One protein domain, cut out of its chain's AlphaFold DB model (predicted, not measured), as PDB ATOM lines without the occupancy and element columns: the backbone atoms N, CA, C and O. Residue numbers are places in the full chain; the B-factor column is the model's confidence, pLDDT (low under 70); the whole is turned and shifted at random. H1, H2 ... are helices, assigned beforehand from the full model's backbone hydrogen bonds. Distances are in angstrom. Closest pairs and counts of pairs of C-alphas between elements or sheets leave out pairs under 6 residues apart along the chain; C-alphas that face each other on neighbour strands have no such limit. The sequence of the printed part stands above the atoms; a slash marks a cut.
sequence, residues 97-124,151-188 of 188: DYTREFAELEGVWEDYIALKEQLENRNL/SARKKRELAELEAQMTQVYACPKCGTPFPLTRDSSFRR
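What this domain is: This is residues 97 to 124 and 151 to 188 of the 188 residues of the protein "FHA domain-containing protein" of Cytophagaceae bacterium (UniProt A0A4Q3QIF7). Two long helices, H1 and H2, run side by side in opposite ways and make a rod. After H2, residues 169 to 188, with no named element, loop out and fold back, and the last residue lies 10.0 A from the first, C-alpha to C-alpha. The printed part has 66 residues, 41 of them in the two helices, H1 then H2; there is no named strand, and the class is all helix. It is only just loose, close to compact, with a radius of gyration of the C-alphas of 13.3 A, and spans 45 by 18 by 17 A.

How they stand to each other: H1, residues 99 to 121, touches H2, residues 151 to 168, with its residues 112 to 119 alone. The closest C-alphas, those of Lys 116 and Leu 158, are 7.2 A apart. The helices run opposite ways at a shallow tilt of 6 degrees. O i to N i+4 pairs are within hydrogen-bond range in 17 of 19 cases in H1 and 13 of 14 in H2.

Where its parts are: H1 measures 32.6 A from C-alpha 99 at (25.981, -25.975, -26.411) to C-alpha 121. H2 measures 26.2 A and ends at C-alpha 168, (10.744, -27.106, -32.907).

The domain as a whole: Residues 125 to 150 are not printed; the gap across the cut is 12.0 A. Confidence is under 70 at residues 97 to 98, 122 to 124, 151 and 182 to 188.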
ATOM      1  N   ASP A  97      25.999 -29.934 -21.056       64.94
ATOM      2  CA  ASP A  97      26.588 -29.207 -22.189       64.94
ATOM      3  C   ASP A  97      25.818 -29.510 -23.477       64.94
ATOM      4  O   ASP A  97      26.220 -30.330 -24.301       64.94
ATOM      5  N   TYR A  98      24.691 -28.815 -23.614       64.50
ATOM      6  CA  TYR A  98      23.860 -28.783 -24.816       64.50
ATOM      7  C   TYR A  98      24.301 -27.671 -25.776       64.50
ATOM      8  O   TYR A  98      23.516 -27.229 -26.609       64.50
ATOM      9  N   THR A  99      25.530 -27.155 -25.653       70.00
ATOM     10  CA  THR A  99      25.981 -25.975 -26.411       70.00
ATOM     11  C   THR A  99      25.834 -26.169 -27.921       70.00
ATOM     12  O   THR A  99      25.541 -25.218 -28.638       70.00
ATOM     13  N   ARG A 100      26.013 -27.400 -28.420       71.12
ATOM     14  CA  ARG A 100      25.847 -27.716 -29.846       71.12
ATOM     15  C   ARG A 100      24.383 -27.727 -30.261       71.12
ATOM     16  O   ARG A 100      24.036 -27.079 -31.237       71.12
ATOM     17  N   GLU A 101      23.545 -28.423 -29.505       75.31
ATOM     18  CA  GLU A 101      22.108 -28.510 -29.741       75.31
ATOM     19  C   GLU A 101      21.451 -27.123 -29.635       75.31
ATOM     20  O   GLU A 101      20.606 -26.776 -30.451       75.31
ATOM     21  N   PHE A 102      21.882 -26.281 -28.689       74.31
ATOM     22  CA  PHE A 102      21.459 -24.879 -28.601       74.31
ATOM     23  C   PHE A 102      21.961 -24.030 -29.775       74.31
ATOM     24  O   PHE A 102      21.213 -23.184 -30.255       74.31
ATOM     25  N   ALA A 103      23.191 -24.247 -30.255       75.19
ATOM     26  CA  ALA A 103      23.702 -23.539 -31.431       75.19
ATOM     27  C   ALA A 103      22.901 -23.879 -32.700       75.19
ATOM     28  O   ALA A 103      22.673 -23.010 -33.536       75.19
ATOM     29  N   GLU A 104      22.414 -25.117 -32.835       78.50
ATOM     30  CA  GLU A 104      21.521 -25.507 -33.936       78.50
ATOM     31  C   GLU A 104      20.171 -24.768 -33.880       78.50
ATOM     32  O   GLU A 104      19.609 -24.427 -34.921       78.50
ATOM     33  N   LEU A 105      19.674 -24.451 -32.680       82.81
ATOM     34  CA  LEU A 105      18.442 -23.675 -32.499       82.81
ATOM     35  C   LEU A 105      18.594 -22.189 -32.859       82.81
ATOM     36  O   LEU A 105      17.583 -21.522 -33.089       82.81
ATOM     37  N   GLU A 106      19.817 -21.658 -32.926       80.69
ATOM     38  CA  GLU A 106      20.054 -20.265 -33.318       80.69
ATOM     39  C   GLU A 106      19.631 -20.016 -34.771       80.69
ATOM     40  O   GLU A 106      18.904 -19.060 -35.030       80.69
ATOM     41  N   GLY A 107      19.955 -20.937 -35.687       81.44
ATOM     42  CA  GLY A 107      19.499 -20.856 -37.081       81.44
ATOM     43  C   GLY A 107      17.974 -20.922 -37.209       81.44
ATOM     44  O   GLY A 107      17.375 -20.127 -37.926       81.44
ATOM     45  N   VAL A 108      17.319 -21.796 -36.432       85.44
ATOM     46  CA  VAL A 108      15.845 -21.902 -36.399       85.44
ATOM     47  C   VAL A 108      15.199 -20.583 -35.957       85.44
ATOM     48  O   VAL A 108      14.166 -20.168 -36.484       85.44
ATOM     49  N   TRP A 109      15.804 -19.906 -34.981       85.06
ATOM     50  CA  TRP A 109      15.333 -18.613 -34.497       85.06
ATOM     51  C   TRP A 109      15.535 -17.487 -35.521       85.06
ATOM     52  O   TRP A 109      14.644 -16.652 -35.692       85.06
ATOM     53  N   GLU A 110      16.679 -17.459 -36.206       85.44
ATOM     54  CA  GLU A 110      16.950 -16.503 -37.287       85.44
ATOM     55  C   GLU A 110      15.947 -16.657 -38.435       85.44
ATOM     56  O   GLU A 110      15.340 -15.666 -38.852       85.44
ATOM     57  N   ASP A 111      15.694 -17.895 -38.866       86.81
ATOM     58  CA  ASP A 111      14.698 -18.218 -39.890       86.81
ATOM     59  C   ASP A 111      13.294 -17.750 -39.478       86.81
ATOM     60  O   ASP A 111      12.566 -17.149 -40.273       86.81
ATOM     61  N   TYR A 112      12.916 -17.961 -38.214       87.56
ATOM     62  CA  TYR A 112      11.645 -17.476 -37.678       87.56
ATOM     63  C   TYR A 112      11.532 -15.958 -37.687       87.56
ATOM     64  O   TYR A 112      10.497 -15.441 -38.104       87.56
ATOM     65  N   ILE A 113      12.562 -15.237 -37.232       85.81
ATOM     66  CA  ILE A 113      12.548 -13.771 -37.261       85.81
ATOM     67  C   ILE A 113      12.396 -13.291 -38.700       85.81
ATOM     68  O   ILE A 113      11.538 -12.448 -38.955       85.81
ATOM     69  N   ALA A 114      13.173 -13.847 -39.631       86.56
ATOM     70  CA  ALA A 114      13.107 -13.473 -41.037       86.56
ATOM     71  C   ALA A 114      11.709 -13.726 -41.622       86.56
ATOM     72  O   ALA A 114      11.145 -12.854 -42.287       86.56
ATOM     73  N   LEU A 115      11.107 -14.886 -41.344       85.25
ATOM     74  CA  LEU A 115       9.774 -15.232 -41.838       85.25
ATOM     75  C   LEU A 115       8.671 -14.389 -41.184       85.25
ATOM     76  O   LEU A 115       7.755 -13.923 -41.866       85.25
ATOM     77  N   LYS A 116       8.763 -14.142 -39.875       86.94
ATOM     78  CA  LYS A 116       7.846 -13.258 -39.148       86.94
ATOM     79  C   LYS A 116       7.924 -11.837 -39.689       86.94
ATOM     80  O   LYS A 116       6.886 -11.244 -39.967       86.94
ATOM     81  N   GLU A 117       9.130 -11.324 -39.910       86.56
ATOM     82  CA  GLU A 117       9.345 -10.012 -40.507       86.56
ATOM     83  C   GLU A 117       8.800  -9.960 -41.939       86.56
ATOM     84  O   GLU A 117       8.160  -8.980 -42.296       86.56
ATOM     85  N   GLN A 118       8.932 -11.018 -42.746       83.00
ATOM     86  CA  GLN A 118       8.289 -11.090 -44.065       83.00
ATOM     87  C   GLN A 118       6.756 -11.059 -43.979       83.00
ATOM     88  O   GLN A 118       6.116 -10.376 -44.776       83.00
ATOM     89  N   LEU A 119       6.137 -11.763 -43.028       80.56
ATOM     90  CA  LEU A 119       4.683 -11.709 -42.819       80.56
ATOM     91  C   LEU A 119       4.233 -10.335 -42.294       80.56
ATOM     92  O   LEU A 119       3.148  -9.847 -42.630       80.56
ATOM     93  N   GLU A 120       5.064  -9.690 -41.478       80.00
ATOM     94  CA  GLU A 120       4.809  -8.373 -40.905       80.00
ATOM     95  C   GLU A 120       4.984  -7.244 -41.933       80.00
ATOM     96  O   GLU A 120       4.072  -6.419 -42.065       80.00
ATOM     97  N   ASN A 121       6.080  -7.279 -42.695       72.75
ATOM     98  CA  ASN A 121       6.518  -6.313 -43.707       72.75
ATOM     99  C   ASN A 121       6.116  -6.694 -45.132       72.75
ATOM    100  O   ASN A 121       6.560  -6.038 -46.078       72.75
ATOM    101  N   ARG A 122       5.267  -7.716 -45.323       64.00
ATOM    102  CA  ARG A 122       4.503  -7.886 -46.564       64.00
ATOM    103  C   ARG A 122       3.706  -6.602 -46.766       64.00
ATOM    104  O   ARG A 122       2.595  -6.435 -46.256       64.00
ATOM    105  N   ASN A 123       4.334  -5.666 -47.476       54.94
ATOM    106  CA  ASN A 123       3.712  -4.477 -48.009       54.94
ATOM    107  C   ASN A 123       2.451  -4.929 -48.742       54.94
ATOM    108  O   ASN A 123       2.387  -6.041 -49.269       54.94
ATOM    109  N   LEU A 124       1.456  -4.052 -48.800       50.34
ATOM    110  CA  LEU A 124       0.287  -4.153 -49.674       50.34
ATOM    111  C   LEU A 124       0.675  -4.155 -51.179       50.34
ATOM    112  O   LEU A 124       0.066  -3.455 -51.977       50.34
ATOM    113  N   SER A 151      -6.606  -8.588 -41.927       62.19
ATOM    114  CA  SER A 151      -6.107  -8.601 -40.547       62.19
ATOM    115  C   SER A 151      -6.306  -9.971 -39.893       62.19
ATOM    116  O   SER A 151      -5.394 -10.486 -39.250       62.19
ATOM    117  N   ALA A 152      -7.468 -10.600 -40.106       71.94
ATOM    118  CA  ALA A 152      -7.748 -11.935 -39.588       71.94
ATOM    119  C   ALA A 152      -6.842 -13.009 -40.212       71.94
ATOM    120  O   ALA A 152      -6.351 -13.874 -39.491       71.94
ATOM    121  N   ARG A 153      -6.570 -12.939 -41.521       73.62
ATOM    122  CA  ARG A 153      -5.669 -13.866 -42.218       73.62
ATOM    123  C   ARG A 153      -4.228 -13.743 -41.726       73.62
ATOM    124  O   ARG A 153      -3.655 -14.750 -41.333       73.62
ATOM    125  N   LYS A 154      -3.688 -12.522 -41.651       74.31
ATOM    126  CA  LYS A 154      -2.338 -12.274 -41.115       74.31
ATOM    127  C   LYS A 154      -2.196 -12.777 -39.675       74.31
ATOM    128  O   LYS A 154      -1.192 -13.389 -39.336       74.31
ATOM    129  N   LYS A 155      -3.225 -12.581 -38.838       81.00
ATOM    130  CA  LYS A 155      -3.261 -13.133 -37.473       81.00
ATOM    131  C   LYS A 155      -3.242 -14.663 -37.449       81.00
ATOM    132  O   LYS A 155      -2.590 -15.225 -36.580       81.00
ATOM    133  N   ARG A 156      -3.942 -15.331 -38.372       83.81
ATOM    134  CA  ARG A 156      -3.952 -16.803 -38.477       83.81
ATOM    135  C   ARG A 156      -2.602 -17.349 -38.932       83.81
ATOM    136  O   ARG A 156      -2.101 -18.256 -38.289       83.81
ATOM    137  N   GLU A 157      -2.011 -16.766 -39.975       84.88
ATOM    138  CA  GLU A 157      -0.693 -17.169 -40.489       84.88
ATOM    139  C   GLU A 157       0.402 -16.971 -39.427       84.88
ATOM    140  O   GLU A 157       1.240 -17.847 -39.232       84.88
ATOM    141  N   LEU A 158       0.352 -15.867 -38.670       85.56
ATOM    142  CA  LEU A 158       1.271 -15.638 -37.553       85.56
ATOM    143  C   LEU A 158       1.060 -16.647 -36.411       85.56
ATOM    144  O   LEU A 158       2.032 -17.176 -35.886       85.56
ATOM    145  N   ALA A 159      -0.193 -16.940 -36.050       86.69
ATOM    146  CA  ALA A 159      -0.504 -17.923 -35.011       86.69
ATOM    147  C   ALA A 159      -0.091 -19.349 -35.412       86.69
ATOM    148  O   ALA A 159       0.369 -20.118 -34.571       86.69
ATOM    149  N   GLU A 160      -0.231 -19.703 -36.690       90.06
ATOM    150  CA  GLU A 160       0.231 -20.982 -37.232       90.06
ATOM    151  C   GLU A 160       1.760 -21.078 -37.202       90.06
ATOM    152  O   GLU A 160       2.297 -22.083 -36.737       90.06
ATOM    153  N   LEU A 161       2.459 -20.013 -37.606       86.56
ATOM    154  CA  LEU A 161       3.915 -19.934 -37.517       86.56
ATOM    155  C   LEU A 161       4.404 -20.067 -36.064       86.56
ATOM    156  O   LEU A 161       5.324 -20.836 -35.791       86.56
ATOM    157  N   GLU A 162       3.776 -19.367 -35.116       89.19
ATOM    158  CA  GLU A 162       4.114 -19.466 -33.688       89.19
ATOM    159  C   GLU A 162       3.835 -20.871 -33.125       89.19
ATOM    160  O   GLU A 162       4.636 -21.400 -32.349       89.19
ATOM    161  N   ALA A 163       2.743 -21.517 -33.547       86.88
ATOM    162  CA  ALA A 163       2.428 -22.889 -33.158       86.88
ATOM    163  C   ALA A 163       3.469 -23.891 -33.684       86.88
ATOM    164  O   ALA A 163       3.902 -24.765 -32.932       86.88
ATOM    165  N   GLN A 164       3.907 -23.745 -34.940       88.75
ATOM    166  CA  GLN A 164       4.972 -24.567 -35.523       88.75
ATOM    167  C   GLN A 164       6.302 -24.342 -34.796       88.75
ATOM    168  O   GLN A 164       6.965 -25.302 -34.405       88.75
ATOM    169  N   MET A 165       6.651 -23.084 -34.517       88.19
ATOM    170  CA  MET A 165       7.873 -22.733 -33.791       88.19
ATOM    171  C   MET A 165       7.921 -23.310 -32.383       88.19
ATOM    172  O   MET A 165       8.958 -23.808 -31.959       88.19
ATOM    173  N   THR A 166       6.793 -23.314 -31.678       85.88
ATOM    174  CA  THR A 166       6.690 -23.878 -30.324       85.88
ATOM    175  C   THR A 166       7.010 -25.381 -30.296       85.88
ATOM    176  O   THR A 166       7.442 -25.897 -29.268       85.88
ATOM    177  N   GLN A 167       6.836 -26.097 -31.413       84.62
ATOM    178  CA  GLN A 167       7.165 -27.524 -31.508       84.62
ATOM    179  C   GLN A 167       8.657 -27.788 -31.753       84.62
ATOM    180  O   GLN A 167       9.165 -28.813 -31.304       84.62
ATOM    181  N   VAL A 168       9.351 -26.892 -32.463       84.38
ATOM    182  CA  VAL A 168      10.744 -27.106 -32.907       84.38
ATOM    183  C   VAL A 168      11.775 -26.316 -32.097       84.38
ATOM    184  O   VAL A 168      12.904 -26.768 -31.940       84.38
ATOM    185  N   TYR A 169      11.394 -25.168 -31.535       86.81
ATOM    186  CA  TYR A 169      12.248 -24.317 -30.708       86.81
ATOM    187  C   TYR A 169      12.016 -24.619 -29.222       86.81
ATOM    188  O   TYR A 169      11.325 -23.896 -28.498       86.81
ATOM    189  N   ALA A 170      12.571 -25.744 -28.775       85.12
ATOM    190  CA  ALA A 170      12.367 -26.283 -27.436       85.12
ATOM    191  C   ALA A 170      13.675 -26.751 -26.792       85.12
ATOM    192  O   ALA A 170      14.659 -27.050 -27.463       85.12
ATOM    193  N   CYS A 171      13.668 -26.837 -25.463       82.06
ATOM    194  CA  CYS A 171      14.806 -27.287 -24.677       82.06
ATOM    195  C   CYS A 171      15.223 -28.717 -25.061       82.06
ATOM    196  O   CYS A 171      14.425 -29.639 -24.863       82.06
ATOM    197  N   PRO A 172      16.477 -28.950 -25.494       75.62
ATOM    198  CA  PRO A 172      16.949 -30.286 -25.874       75.62
ATOM    199  C   PRO A 172      16.911 -31.300 -24.720       75.62
ATOM    200  O   PRO A 172      16.840 -32.506 -24.942       75.62
ATOM    201  N   LYS A 173      16.941 -30.812 -23.473       74.38
ATOM    202  CA  LYS A 173      16.943 -31.642 -22.263       74.38
ATOM    203  C   LYS A 173      15.558 -32.168 -21.884       74.38
ATOM    204  O   LYS A 173      15.440 -33.312 -21.458       74.38
ATOM    205  N   CYS A 174      14.524 -31.328 -21.952       79.81
ATOM    206  CA  CYS A 174      13.196 -31.648 -21.406       79.81
ATOM    207  C   CYS A 174      12.032 -31.444 -22.383       79.81
ATOM    208  O   CYS A 174      10.896 -31.743 -22.028       79.81
ATOM    209  N   GLY A 175      12.285 -30.932 -23.590       81.62
ATOM    210  CA  GLY A 175      11.265 -30.692 -24.614       81.62
ATOM    211  C   GLY A 175      10.334 -29.513 -24.323       81.62
ATOM    212  O   GLY A 175       9.381 -29.291 -25.063       81.62
ATOM    213  N   THR A 176      10.577 -28.750 -23.254       85.62
ATOM    214  CA  THR A 176       9.786 -27.552 -22.950       85.62
ATOM    215  C   THR A 176      10.064 -26.470 -23.999       85.62
ATOM    216  O   THR A 176      11.237 -26.137 -24.189       85.62
ATOM    217  N   PRO A 177       9.036 -25.910 -24.662       85.50
ATOM    218  CA  PRO A 177       9.220 -24.843 -25.640       85.50
ATOM    219  C   PRO A 177       9.861 -23.607 -25.016       85.50
ATOM    220  O   PRO A 177       9.529 -23.232 -23.886       85.50
ATOM    221  N   PHE A 178      10.750 -22.952 -25.756       84.38
ATOM    222  CA  PHE A 178      11.301 -21.674 -25.329       84.38
ATOM    223  C   PHE A 178      10.328 -20.525 -25.625       84.38
ATOM    224  O   PHE A 178       9.568 -20.586 -26.595       84.38
ATOM    225  N   PRO A 179      10.352 -19.441 -24.829       84.38
ATOM    226  CA  PRO A 179       9.574 -18.248 -25.135       84.38
ATOM    227  C   PRO A 179       9.982 -17.652 -26.490       84.38
ATOM    228  O   PRO A 179      11.159 -17.384 -26.723       84.38
ATOM    229  N   LEU A 180       9.008 -17.364 -27.359       83.19
ATOM    230  CA  LEU A 180       9.230 -16.668 -28.635       83.19
ATOM    231  C   LEU A 180       9.311 -15.142 -28.442       83.19
ATOM    232  O   LEU A 180       8.638 -14.370 -29.128       83.19
ATOM    233  N   THR A 181      10.105 -14.695 -27.470       78.69
ATOM    234  CA  THR A 181      10.289 -13.278 -27.134       78.69
ATOM    235  C   THR A 181      11.712 -12.825 -27.454       78.69
ATOM    236  O   THR A 181      12.615 -13.628 -27.667       78.69
ATOM    237  N   ARG A 182      11.934 -11.506 -27.502       58.56
ATOM    238  CA  ARG A 182      13.263 -10.926 -27.763       58.56
ATOM    239  C   ARG A 182      14.282 -11.155 -26.635       58.56
ATOM    240  O   ARG A 182      15.440 -10.793 -26.810       58.56
ATOM    241  N   ASP A 183      13.874 -11.706 -25.495       58.50
ATOM    242  CA  ASP A 183      14.763 -11.896 -24.352       58.50
ATOM    243  C   ASP A 183      15.651 -13.134 -24.554       58.50
ATOM    244  O   ASP A 183      15.208 -14.280 -24.500       58.50
ATOM    245  N   SER A 184      16.935 -12.889 -24.820       52.88
ATOM    246  CA  SER A 184      17.948 -13.908 -25.095       52.88
ATOM    247  C   SER A 184      18.565 -14.527 -23.836       52.88
ATOM    248  O   SER A 184      19.536 -15.275 -23.945       52.88
ATOM    249  N   SER A 185      18.063 -14.215 -22.637       57.97
ATOM    250  CA  SER A 185      18.615 -14.726 -21.373       57.97
ATOM    251  C   SER A 185      18.558 -16.255 -21.233       57.97
ATOM    252  O   SER A 185      19.356 -16.819 -20.491       57.97
ATOM    253  N   PHE A 186      17.706 -16.932 -22.005       55.06
ATOM    254  CA  PHE A 186      17.580 -18.396 -22.040       55.06
ATOM    255  C   PHE A 186      18.670 -19.121 -22.858       55.06
ATOM    256  O   PHE A 186      18.651 -20.345 -22.935       55.06
ATOM    257  N   ARG A 187      19.607 -18.389 -23.482       51.75
ATOM    258  CA  ARG A 187      20.656 -18.928 -24.376       51.75
ATOM    259  C   ARG A 187      21.974 -19.304 -23.666       51.75
ATOM    260  O   ARG A 187      23.005 -19.366 -24.331       51.75
ATOM    261  N   ARG A 188      21.990 -19.468 -22.337       46.75
ATOM    262  CA  ARG A 188      23.199 -19.796 -21.550       46.75
ATOM    263  C   ARG A 188      23.017 -21.023 -20.677       46.75
ATOM    264  O   ARG A 188      21.915 -21.166 -20.105       46.75
TER     265      ARG A 188